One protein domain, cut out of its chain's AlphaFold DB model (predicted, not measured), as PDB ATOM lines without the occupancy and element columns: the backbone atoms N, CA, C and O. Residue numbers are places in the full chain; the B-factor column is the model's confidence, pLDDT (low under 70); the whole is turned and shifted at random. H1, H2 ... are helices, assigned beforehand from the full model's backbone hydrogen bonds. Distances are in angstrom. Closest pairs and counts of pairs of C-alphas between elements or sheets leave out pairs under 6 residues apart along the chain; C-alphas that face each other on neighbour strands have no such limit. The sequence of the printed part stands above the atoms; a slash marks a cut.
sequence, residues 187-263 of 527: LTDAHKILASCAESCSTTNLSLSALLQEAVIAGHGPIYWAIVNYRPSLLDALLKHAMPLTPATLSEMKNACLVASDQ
ATOM      1  N   LEU A 187       0.713  23.786  31.775       59.66
ATOM      2  CA  LEU A 187       1.341  24.678  32.766       59.66
ATOM      3  C   LEU A 187       0.973  26.148  32.532       59.66
ATOM      4  O   LEU A 187       0.727  26.895  33.479       59.66
ATOM      5  N   THR A 188       0.964  26.579  31.269       68.88
ATOM      6  CA  THR A 188       0.690  27.975  30.916       68.88
ATOM      7  C   THR A 188      -0.751  28.356  31.254       68.88
ATOM      8  O   THR A 188      -1.033  29.520  31.545       68.88
ATOM      9  N   ASP A 189      -1.643  27.371  31.287       87.06
ATOM     10  CA  ASP A 189      -3.059  27.585  31.536       87.06
ATOM     11  C   ASP A 189      -3.332  27.991  32.988       87.06
ATOM     12  O   ASP A 189      -4.048  28.962  33.213       87.06
ATOM     13  N   ALA A 190      -2.686  27.368  33.982       93.75
ATOM     14  CA  ALA A 190      -2.928  27.691  35.394       93.75
ATOM     15  C   ALA A 190      -2.585  29.154  35.740       93.75
ATOM     16  O   ALA A 190      -3.372  29.840  36.393       93.75
ATOM     17  N   HIS A 191      -1.446  29.666  35.260       95.38
ATOM     18  CA  HIS A 191      -1.076  31.070  35.471       95.38
ATOM     19  C   HIS A 191      -2.030  32.038  34.768       95.38
ATOM     20  O   HIS A 191      -2.390  33.059  35.348       95.38
ATOM     21  N   LYS A 192      -2.441  31.736  33.530       95.44
ATOM     22  CA  LYS A 192      -3.389  32.573  32.780       95.44
ATOM     23  C   LYS A 192      -4.756  32.614  33.460       95.44
ATOM     24  O   LYS A 192      -5.333  33.691  33.596       95.44
ATOM     25  N   ILE A 193      -5.241  31.464  33.927       96.06
ATOM     26  CA  ILE A 193      -6.518  31.350  34.633       96.06
ATOM     27  C   ILE A 193      -6.464  32.141  35.943       96.06
ATOM     28  O   ILE A 193      -7.321  32.990  36.169       96.06
ATOM     29  N   LEU A 194      -5.427  31.956  36.769       97.38
ATOM     30  CA  LEU A 194      -5.290  32.703  38.024       97.38
ATOM     31  C   LEU A 194      -5.085  34.210  37.805       97.38
ATOM     32  O   LEU A 194      -5.596  35.005  38.591       97.38
ATOM     33  N   ALA A 195      -4.410  34.622  36.729       97.62
ATOM     34  CA  ALA A 195      -4.308  36.032  36.353       97.62
ATOM     35  C   ALA A 195      -5.679  36.626  35.981       97.62
ATOM     36  O   ALA A 195      -6.015  37.713  36.447       97.62
ATOM     37  N   SER A 196      -6.504  35.892  35.227       97.62
ATOM     38  CA  SER A 196      -7.881  36.301  34.914       97.62
ATOM     39  C   SER A 196      -8.770  36.358  36.165       97.62
ATOM     40  O   SER A 196      -9.555  37.295  36.339       97.62
ATOM     41  N   CYS A 197      -8.604  35.413  37.100       98.19
ATOM     42  CA  CYS A 197      -9.259  35.480  38.407       98.19
ATOM     43  C   CYS A 197      -8.810  36.714  39.202       98.19
ATOM     44  O   CYS A 197      -9.643  37.357  39.834       98.19
ATOM     45  N   ALA A 198      -7.522  37.072  39.159       98.19
ATOM     46  CA  ALA A 198      -6.992  38.242  39.860       98.19
ATOM     47  C   ALA A 198      -7.610  39.545  39.336       98.19
ATOM     48  O   ALA A 198      -8.011  40.391  40.134       98.19
ATOM     49  N   GLU A 199      -7.740  39.680  38.015       98.12
ATOM     50  CA  GLU A 199      -8.414  40.809  37.366       98.12
ATOM     51  C   GLU A 199      -9.909  40.859  37.722       98.12
ATOM     52  O   GLU A 199     -10.445  41.896  38.111       98.12
ATOM     53  N   SER A 200     -10.589  39.711  37.709       97.62
ATOM     54  CA  SER A 200     -11.995  39.631  38.125       97.62
ATOM     55  C   SER A 200     -12.184  40.023  39.598       97.62
ATOM     56  O   SER A 200     -13.135  40.720  39.957       97.62
ATOM     57  N   CYS A 201     -11.261  39.623  40.474       97.75
ATOM     58  CA  CYS A 201     -11.271  40.016  41.878       97.75
ATOM     59  C   CYS A 201     -11.004  41.518  42.066       97.75
ATOM     60  O   CYS A 201     -11.695  42.153  42.863       97.75
ATOM     61  N   SER A 202     -10.063  42.106  41.319       97.44
ATOM     62  CA  SER A 202      -9.719  43.526  41.461       97.44
ATOM     63  C   SER A 202     -10.883  44.444  41.078       97.44
ATOM     64  O   SER A 202     -11.151  45.408  41.794       97.44
ATOM     65  N   THR A 203     -11.661  44.097  40.045       97.12
ATOM     66  CA  THR A 203     -12.864  44.862  39.649       97.12
ATOM     67  C   THR A 203     -13.966  44.876  40.717       97.12
ATOM     68  O   THR A 203     -14.815  45.766  40.721       97.12
ATOM     69  N   THR A 204     -13.952  43.918  41.650       95.62
ATOM     70  CA  THR A 204     -14.964  43.762  42.709       95.62
ATOM     71  C   THR A 204     -14.429  44.010  44.122       95.62
ATOM     72  O   THR A 204     -15.124  43.709  45.094       95.62
ATOM     73  N   ASN A 205     -13.225  44.585  44.250       95.69
ATOM     74  CA  ASN A 205     -12.523  44.811  45.523       95.69
ATOM     75  C   ASN A 205     -12.320  43.530  46.360       95.69
ATOM     76  O   ASN A 205     -12.315  43.567  47.592       95.69
ATOM     77  N   LEU A 206     -12.156  42.381  45.702       97.06
ATOM     78  CA  LEU A 206     -11.779  41.119  46.336       97.06
ATOM     79  C   LEU A 206     -10.266  40.918  46.271       97.06
ATOM     80  O   LEU A 206      -9.616  41.244  45.281       97.06
ATOM     81  N   SER A 207      -9.703  40.306  47.310       97.56
ATOM     82  CA  SER A 207      -8.308  39.867  47.302       97.56
ATOM     83  C   SER A 207      -8.230  38.402  46.882       97.56
ATOM     84  O   SER A 207      -8.647  37.522  47.637       97.56
ATOM     85  N   LEU A 208      -7.668  38.127  45.699       98.06
ATOM     86  CA  LEU A 208      -7.387  36.752  45.272       98.06
ATOM     87  C   LEU A 208      -6.427  36.055  46.249       98.06
ATOM     88  O   LEU A 208      -6.630  34.888  46.569       98.06
ATOM     89  N   SER A 209      -5.435  36.779  46.778       98.19
ATOM     90  CA  SER A 209      -4.502  36.248  47.779       98.19
ATOM     91  C   SER A 209      -5.233  35.724  49.017       98.19
ATOM     92  O   SER A 209      -4.900  34.644  49.503       98.19
ATOM     93  N   ALA A 210      -6.259  36.441  49.494       97.88
ATOM     94  CA  ALA A 210      -7.071  35.979  50.615       97.88
ATOM     95  C   ALA A 210      -7.841  34.701  50.250       97.88
ATOM     96  O   ALA A 210      -7.772  33.729  50.992       97.88
ATOM     97  N   LEU A 211      -8.490  34.660  49.079       97.81
ATOM     98  CA  LEU A 211      -9.243  33.486  48.611       97.81
ATOM     99  C   LEU A 211      -8.375  32.228  48.472       97.81
ATOM    100  O   LEU A 211      -8.806  31.141  48.843       97.81
ATOM    101  N   LEU A 212      -7.146  32.366  47.970       98.19
ATOM    102  CA  LEU A 212      -6.208  31.248  47.803       98.19
ATOM    103  C   LEU A 212      -5.693  30.670  49.130       98.19
ATOM    104  O   LEU A 212      -5.135  29.573  49.140       98.19
ATOM    105  N   GLN A 213      -5.868  31.402  50.230       97.94
ATOM    106  CA  GLN A 213      -5.448  31.019  51.577       97.94
ATOM    107  C   GLN A 213      -6.621  30.571  52.461       97.94
ATOM    108  O   GLN A 213      -6.418  30.196  53.615       97.94
ATOM    109  N   GLU A 214      -7.848  30.607  51.938       97.25
ATOM    110  CA  GLU A 214      -9.036  30.143  52.644       97.25
ATOM    111  C   GLU A 214      -9.191  28.619  52.556       97.25
ATOM    112  O   GLU A 214      -8.995  28.003  51.508       97.25
ATOM    113  N   ALA A 215      -9.626  28.016  53.661       96.75
ATOM    114  CA  ALA A 215      -9.854  26.583  53.812       96.75
ATOM    115  C   ALA A 215     -11.179  26.119  53.167       96.75
ATOM    116  O   ALA A 215     -12.111  25.696  53.852       96.75
ATOM    117  N   VAL A 216     -11.293  26.252  51.844       95.31
ATOM    118  CA  VAL A 216     -12.555  26.032  51.110       95.31
ATOM    119  C   VAL A 216     -12.762  24.569  50.699       95.31
ATOM    120  O   VAL A 216     -13.899  24.137  50.522       95.31
ATOM    121  N   ILE A 217     -11.694  23.776  50.572       94.25
ATOM    122  CA  ILE A 217     -11.755  22.430  49.989       94.25
ATOM    123  C   ILE A 217     -11.490  21.402  51.082       94.25
ATOM    124  O   ILE A 217     -10.348  21.202  51.492       94.25
ATOM    125  N   ALA A 218     -12.560  20.774  51.577       94.31
ATOM    126  CA  ALA A 218     -12.510  19.788  52.663       94.31
ATOM    127  C   ALA A 218     -11.745  20.283  53.911       94.31
ATOM    128  O   ALA A 218     -10.996  19.538  54.535       94.31
ATOM    129  N   GLY A 219     -11.929  21.560  54.266       95.62
ATOM    130  CA  GLY A 219     -11.271  22.176  55.422       95.62
ATOM    131  C   GLY A 219      -9.813  22.577  55.191       95.62
ATOM    132  O   GLY A 219      -9.161  22.985  56.148       95.62
ATOM    133  N   HIS A 220      -9.329  22.508  53.946       97.56
ATOM    134  CA  HIS A 220      -7.975  22.893  53.563       97.56
ATOM    135  C   HIS A 220      -7.931  23.886  52.399       97.56
ATOM    136  O   HIS A 220      -8.877  24.003  51.608       97.56
ATOM    137  N   GLY A 221      -6.826  24.625  52.308       97.19
ATOM    138  CA  GLY A 221      -6.586  25.604  51.255       97.19
ATOM    139  C   GLY A 221      -6.184  24.994  49.901       97.19
ATOM    140  O   GLY A 221      -5.655  23.880  49.832       97.19
ATOM    141  N   PRO A 222      -6.356  25.736  48.794       97.94
ATOM    142  CA  PRO A 222      -5.837  25.384  47.471       97.94
ATOM    143  C   PRO A 222      -4.372  24.928  47.436       97.94
ATOM    144  O   PRO A 222      -4.018  23.957  46.765       97.94
ATOM    145  N   ILE A 223      -3.518  25.625  48.186       97.94
ATOM    146  CA  ILE A 223      -2.074  25.378  48.241       97.94
ATOM    147  C   ILE A 223      -1.772  24.024  48.901       97.94
ATOM    148  O   ILE A 223      -0.903  23.297  48.423       97.94
ATOM    149  N   TYR A 224      -2.514  23.661  49.953       97.94
ATOM    150  CA  TYR A 224      -2.398  22.360  50.617       97.94
ATOM    151  C   TYR A 224      -2.611  21.217  49.621       97.94
ATOM    152  O   TYR A 224      -1.761  20.339  49.481       97.94
ATOM    153  N   TRP A 225      -3.711  21.263  48.866       97.50
ATOM    154  CA  TRP A 225      -4.042  20.212  47.906       97.50
ATOM    155  C   TRP A 225      -3.065  20.146  46.735       97.50
ATOM    156  O   TRP A 225      -2.754  19.055  46.263       97.50
ATOM    157  N   ALA A 226      -2.527  21.282  46.288       96.69
ATOM    158  CA  ALA A 226      -1.485  21.292  45.262       96.69
ATOM    159  C   ALA A 226      -0.192  20.591  45.725       96.69
ATOM    160  O   ALA A 226       0.463  19.938  44.911       96.69
ATOM    161  N   ILE A 227       0.154  20.693  47.015       96.81
ATOM    162  CA  ILE A 227       1.287  19.981  47.624       96.81
ATOM    163  C   ILE A 227       0.980  18.484  47.738       96.81
ATOM    164  O   ILE A 227       1.757  17.674  47.241       96.81
ATOM    165  N   VAL A 228      -0.160  18.116  48.339       96.50
ATOM    166  CA  VAL A 228      -0.546  16.707  48.555       96.50
ATOM    167  C   VAL A 228      -0.670  15.942  47.233       96.50
ATOM    168  O   VAL A 228      -0.227  14.804  47.139       96.50
ATOM    169  N   ASN A 229      -1.202  16.582  46.190       94.88
ATOM    170  CA  ASN A 229      -1.348  15.981  44.861       94.88
ATOM    171  C   ASN A 229      -0.080  16.095  43.992       94.88
ATOM    172  O   ASN A 229      -0.136  15.791  42.801       94.88
ATOM    173  N   TYR A 230       1.039  16.578  44.548       92.81
ATOM    174  CA  TYR A 230       2.323  16.750  43.862       92.81
ATOM    175  C   TYR A 230       2.211  17.492  42.516       92.81
ATOM    176  O   TYR A 230       2.643  17.020  41.463       92.81
ATOM    177  N   ARG A 231       1.604  18.688  42.526       93.06
ATOM    178  CA  ARG A 231       1.419  19.524  41.325       93.06
ATOM    179  C   ARG A 231       2.334  20.755  41.370       93.06
ATOM    180  O   ARG A 231       1.836  21.859  41.595       93.06
ATOM    181  N   PRO A 232       3.657  20.623  41.131       91.50
ATOM    182  CA  PRO A 232       4.624  21.714  41.319       91.50
ATOM    183  C   PRO A 232       4.326  22.935  40.440       91.50
ATOM    184  O   PRO A 232       4.468  24.072  40.876       91.50
ATOM    185  N   SER A 233       3.846  22.689  39.222       91.88
ATOM    186  CA  SER A 233       3.383  23.688  38.258       91.88
ATOM    187  C   SER A 233       2.232  24.551  38.780       91.88
ATOM    188  O   SER A 233       2.280  25.776  38.714       91.88
ATOM    189  N   LEU A 234       1.195  23.908  39.321       95.12
ATOM    190  CA  LEU A 234       0.044  24.600  39.896       95.12
ATOM    191  C   LEU A 234       0.435  25.296  41.202       95.12
ATOM    192  O   LEU A 234       0.029  26.428  41.435       95.12
ATOM    193  N   LEU A 235       1.252  24.638  42.027       96.00
ATOM    194  CA  LEU A 235       1.769  25.194  43.271       96.00
ATOM    195  C   LEU A 235       2.529  26.504  43.025       96.00
ATOM    196  O   LEU A 235       2.288  27.476  43.731       96.00
ATOM    197  N   ASP A 236       3.380  26.563  41.999       95.00
ATOM    198  CA  ASP A 236       4.083  27.791  41.614       95.00
ATOM    199  C   ASP A 236       3.121  28.940  41.278       95.00
ATOM    200  O   ASP A 236       3.246  30.050  41.802       95.00
ATOM    201  N   ALA A 237       2.102  28.649  40.466       96.31
ATOM    202  CA  ALA A 237       1.080  29.616  40.093       96.31
ATOM    203  C   ALA A 237       0.270  30.103  41.302       96.31
ATOM    204  O   ALA A 237       0.098  31.311  41.478       96.31
ATOM    205  N   LEU A 238      -0.165  29.190  42.173       97.31
ATOM    206  CA  LEU A 238      -0.896  29.526  43.394       97.31
ATOM    207  C   LEU A 238      -0.055  30.412  44.317       97.31
ATOM    208  O   LEU A 238      -0.534  31.445  44.775       97.31
ATOM    209  N   LEU A 239       1.209  30.053  44.552       96.94
ATOM    210  CA  LEU A 239       2.103  30.807  45.429       96.94
ATOM    211  C   LEU A 239       2.365  32.219  44.910       96.94
ATOM    212  O   LEU A 239       2.325  33.165  45.693       96.94
ATOM    213  N   LYS A 240       2.555  32.385  43.596       96.56
ATOM    214  CA  LYS A 240       2.737  33.703  42.975       96.56
ATOM    215  C   LYS A 240       1.570  34.653  43.267       96.56
ATOM    216  O   LYS A 240       1.801  35.833  43.513       96.56
ATOM    217  N   HIS A 241       0.335  34.147  43.251       97.75
ATOM    218  CA  HIS A 241      -0.872  34.948  43.485       97.75
ATOM    219  C   HIS A 241      -1.313  35.000  44.956       97.75
ATOM    220  O   HIS A 241      -2.112  35.863  45.321       97.75
ATOM    221  N   ALA A 242      -0.809  34.102  45.805       97.75
ATOM    222  CA  ALA A 242      -1.168  34.040  47.217       97.75
ATOM    223  C   ALA A 242      -0.327  34.965  48.110       97.75
ATOM    224  O   ALA A 242      -0.757  35.264  49.220       97.75
ATOM    225  N   MET A 243       0.838  35.441  47.660       95.94
ATOM    226  CA  MET A 243       1.709  36.296  48.477       95.94
ATOM    227  C   MET A 243       1.037  37.628  48.882       95.94
ATOM    228  O   MET A 243       0.374  38.249  48.049       95.94
ATOM    229  N   PRO A 244       1.253  38.113  50.124       95.69
ATOM    230  CA  PRO A 244       2.027  37.485  51.201       95.69
ATOM    231  C   PRO A 244       1.269  36.334  51.888       95.69
ATOM    232  O   PRO A 244       0.062  36.411  52.121       95.69
ATOM    233  N   LEU A 245       1.995  35.272  52.251       95.12
ATOM    234  CA  LEU A 245       1.412  34.125  52.950       95.12
ATOM    235  C   LEU A 245       1.198  34.417  54.436       95.12
ATOM    236  O   LEU A 245       2.073  34.942  55.125       95.12
ATOM    237  N   THR A 246       0.038  34.018  54.940       94.19
ATOM    238  CA  THR A 246      -0.292  34.076  56.357       94.19
ATOM    239  C   THR A 246       0.427  32.961  57.125       94.19
ATOM    240  O   THR A 246       0.672  31.882  56.578       94.19
ATOM    241  N   PRO A 247       0.715  33.150  58.427       91.62
ATOM    242  CA  PRO A 247       1.279  32.089  59.262       91.62
ATOM    243  C   PRO A 247       0.426  30.813  59.295       91.62
ATOM    244  O   PRO A 247       0.971  29.715  59.374       91.62
ATOM    245  N   ALA A 248      -0.904  30.949  59.198       93.69
ATOM    246  CA  ALA A 248      -1.823  29.817  59.128       93.69
ATOM    247  C   ALA A 248      -1.602  28.998  57.847       93.69
ATOM    248  O   ALA A 248      -1.456  27.782  57.926       93.69
ATOM    249  N   THR A 249      -1.480  29.660  56.693       95.94
ATOM    250  CA  THR A 249      -1.173  28.997  55.419       95.94
ATOM    251  C   THR A 249       0.211  28.355  55.427       95.94
ATOM    252  O   THR A 249       0.351  27.234  54.957       95.94
ATOM    253  N   LEU A 250       1.234  28.995  56.007       94.62
ATOM    254  CA  LEU A 250       2.560  28.373  56.152       94.62
ATOM    255  C   LEU A 250       2.494  27.103  57.016       94.62
ATOM    256  O   LEU A 250       3.079  26.082  56.659       94.62
ATOM    257  N   SER A 251       1.756  27.145  58.131       93.62
ATOM    258  CA  SER A 251       1.528  25.983  58.999       93.62
ATOM    259  C   SER A 251       0.764  24.872  58.258       93.62
ATOM    260  O   SER A 251       1.134  23.702  58.338       93.62
ATOM    261  N   GLU A 252      -0.233  25.229  57.446       96.12
ATOM    262  CA  GLU A 252      -0.959  24.288  56.588       96.12
ATOM    263  C   GLU A 252      -0.064  23.676  55.495       96.12
ATOM    264  O   GLU A 252      -0.121  22.472  55.261       96.12
ATOM    265  N   MET A 253       0.820  24.455  54.867       96.44
ATOM    266  CA  MET A 253       1.799  23.945  53.901       96.44
ATOM    267  C   MET A 253       2.759  22.938  54.540       96.44
ATOM    268  O   MET A 253       3.082  21.926  53.917       96.44
ATOM    269  N   LYS A 254       3.192  23.176  55.790       95.00
ATOM    270  CA  LYS A 254       3.980  22.196  56.554       95.00
ATOM    271  C   LYS A 254       3.196  20.904  56.762       95.00
ATOM    272  O   LYS A 254       3.740  19.830  56.522       95.00
ATOM    273  N   ASN A 255       1.925  21.010  57.149       96.00
ATOM    274  CA  ASN A 255       1.042  19.853  57.284       96.00
ATOM    275  C   ASN A 255       0.880  19.096  55.951       96.00
ATOM    276  O   ASN A 255       0.974  17.876  55.920       96.00
ATOM    277  N   ALA A 256       0.728  19.803  54.828       97.00
ATOM    278  CA  ALA A 256       0.647  19.188  53.503       97.00
ATOM    279  C   ALA A 256       1.917  18.396  53.151       97.00
ATOM    280  O   ALA A 256       1.838  17.255  52.696       97.00
ATOM    281  N   CYS A 257       3.095  18.978  53.406       96.69
ATOM    282  CA  CYS A 257       4.379  18.305  53.186       96.69
ATOM    283  C   CYS A 257       4.536  17.082  54.096       96.69
ATOM    284  O   CYS A 257       5.094  16.069  53.680       96.69
ATOM    285  N   LEU A 258       4.030  17.169  55.329       95.94
ATOM    286  CA  LEU A 258       4.023  16.071  56.284       95.94
ATOM    287  C   LEU A 258       3.162  14.900  55.798       95.94
ATOM    288  O   LEU A 258       3.611  13.757  55.852       95.94
ATOM    289  N   VAL A 259       1.962  15.193  55.286       96.12
ATOM    290  CA  VAL A 259       1.042  14.201  54.707       96.12
ATOM    291  C   VAL A 259       1.643  13.546  53.462       96.12
ATOM    292  O   VAL A 259       1.563  12.331  53.320       96.12
ATOM    293  N   ALA A 260       2.297  14.325  52.596       95.25
ATOM    294  CA  ALA A 260       3.013  13.796  51.435       95.25
ATOM    295  C   ALA A 260       4.300  13.031  51.814       95.25
ATOM    296  O   ALA A 260       4.802  12.236  51.025       95.25
ATOM    297  N   SER A 261       4.844  13.274  53.014       93.00
ATOM    298  CA  SER A 261       6.140  12.776  53.487       93.00
ATOM    299  C   SER A 261       7.301  13.030  52.502       93.00
ATOM    300  O   SER A 261       8.251  12.244  52.445       93.00
ATOM    301  N   ASP A 262       7.246  14.132  51.747       91.88
ATOM    302  CA  ASP A 262       8.236  14.494  50.727       91.88
ATOM    303  C   ASP A 262       9.224  15.545  51.258       91.88
ATOM    304  O   ASP A 262       8.952  16.751  51.296       91.88
ATOM    305  N   GLN A 263      10.405  15.070  51.657       94.50
ATOM    306  CA  GLN A 263      11.489  15.918  52.150       94.50
ATOM    307  C   GLN A 263      12.062  16.846  51.066       94.50
ATOM    308  O   GLN A 263      12.467  17.965  51.382       94.50
TER     309      GLN A 263
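Overview. This is residues 187 to 263 of the 527 residues of an uncharacterized protein of Rhizopogon vinicolor AM-OR11-026 (UniProt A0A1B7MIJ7). Four helices stand side by side in an uneven row, in the order H1, H4, H3, H5, with the short helix H2 packed on H4 near its last residues. H1 and H4 run the same way, and H3 and H5 run the other way. The printed part has 77 residues with five named helices, H1 to H5 in chain order, and no named strand; the class is all helix. The whole is compact, with a radius of gyration of the C-alphas of 12.4 A, and its spans of 39 by 26 by 21 A make it only just elongated.

Arrangement. Start with H1, residues 187 to 203. Go on to H2, residues 208 to 212, which H1 only just touches, with 3 pairs of C-alphas within 8 A and with residues 197 to 201 alone; the closest C-alphas are those of Ala 198 and Leu 208, 5.6 A apart. H3, residues 222 to 228, is close to H2 but not clearly touching: C-alphas 212 and 222, the closest, are 5.9 A apart. Next look at H4, residues 232 to 242, the hub, which touches H1, H2 and H3. It forms a helical hairpin with H3, at a shallow tilt of 27 degrees, opposite ways, and their closest C-alphas, of Ala 226 and Leu 235, are 5.5 A apart. H4 touches H1 at a shallow tilt of 17 degrees, the same way, closest at C-alphas 191 and 237, 5.3 A apart. It touches H2 at the C-alphas of Ser 209 and Ala 242, the closest, 4.0 A apart. Last comes H5, residues 247 to 260, which touches H3 at a shallow tilt of 26 degrees, the same way; C-alphas 224 and 256, the closest, are 5.3 A apart. The helix packing is mostly aligned, that is, helices that touch stand at shallow tilts: the 3 pairs that touch and have a tilt, H1 and H4, H3 and H4, and H3 and H5, are at a shallow tilt. H5 is apart from H1, H2 and H4, and H1 is apart from H3. In H2, H3, H4 and H5 every O i to N i+4 pair is within hydrogen-bond range, and in H1 12 of 13 are.

Along the chain. Find C-alpha 187 at (1.341, 24.678, 32.766); from there H1 runs 25.6 A to C-alpha 203 at (-12.864, 44.862, 39.649). H2 measures 6.2 A from Leu 208 to Leu 212, and H3 10.2 A from Pro 222 to Val 228. H4 covers 14.8 A from Pro 232 to Ala 242. H5 runs 20.0 A from Pro 247 to C-alpha 260 at (3.013, 13.796, 51.435).

Size, cuts and confidence. The two C-alphas farthest apart, those of Thr 203 and Gln 263, are 39.8 A apart. The printed part has no cut. The links H1 to H2, H3 to H4 and H4 to H5 are tight, the link H2 to H3 with its 9 residues is short, and no link is long. The mean pLDDT of the printed part is 95.1; look for low confidence at residues 187 to 188, which are under 70.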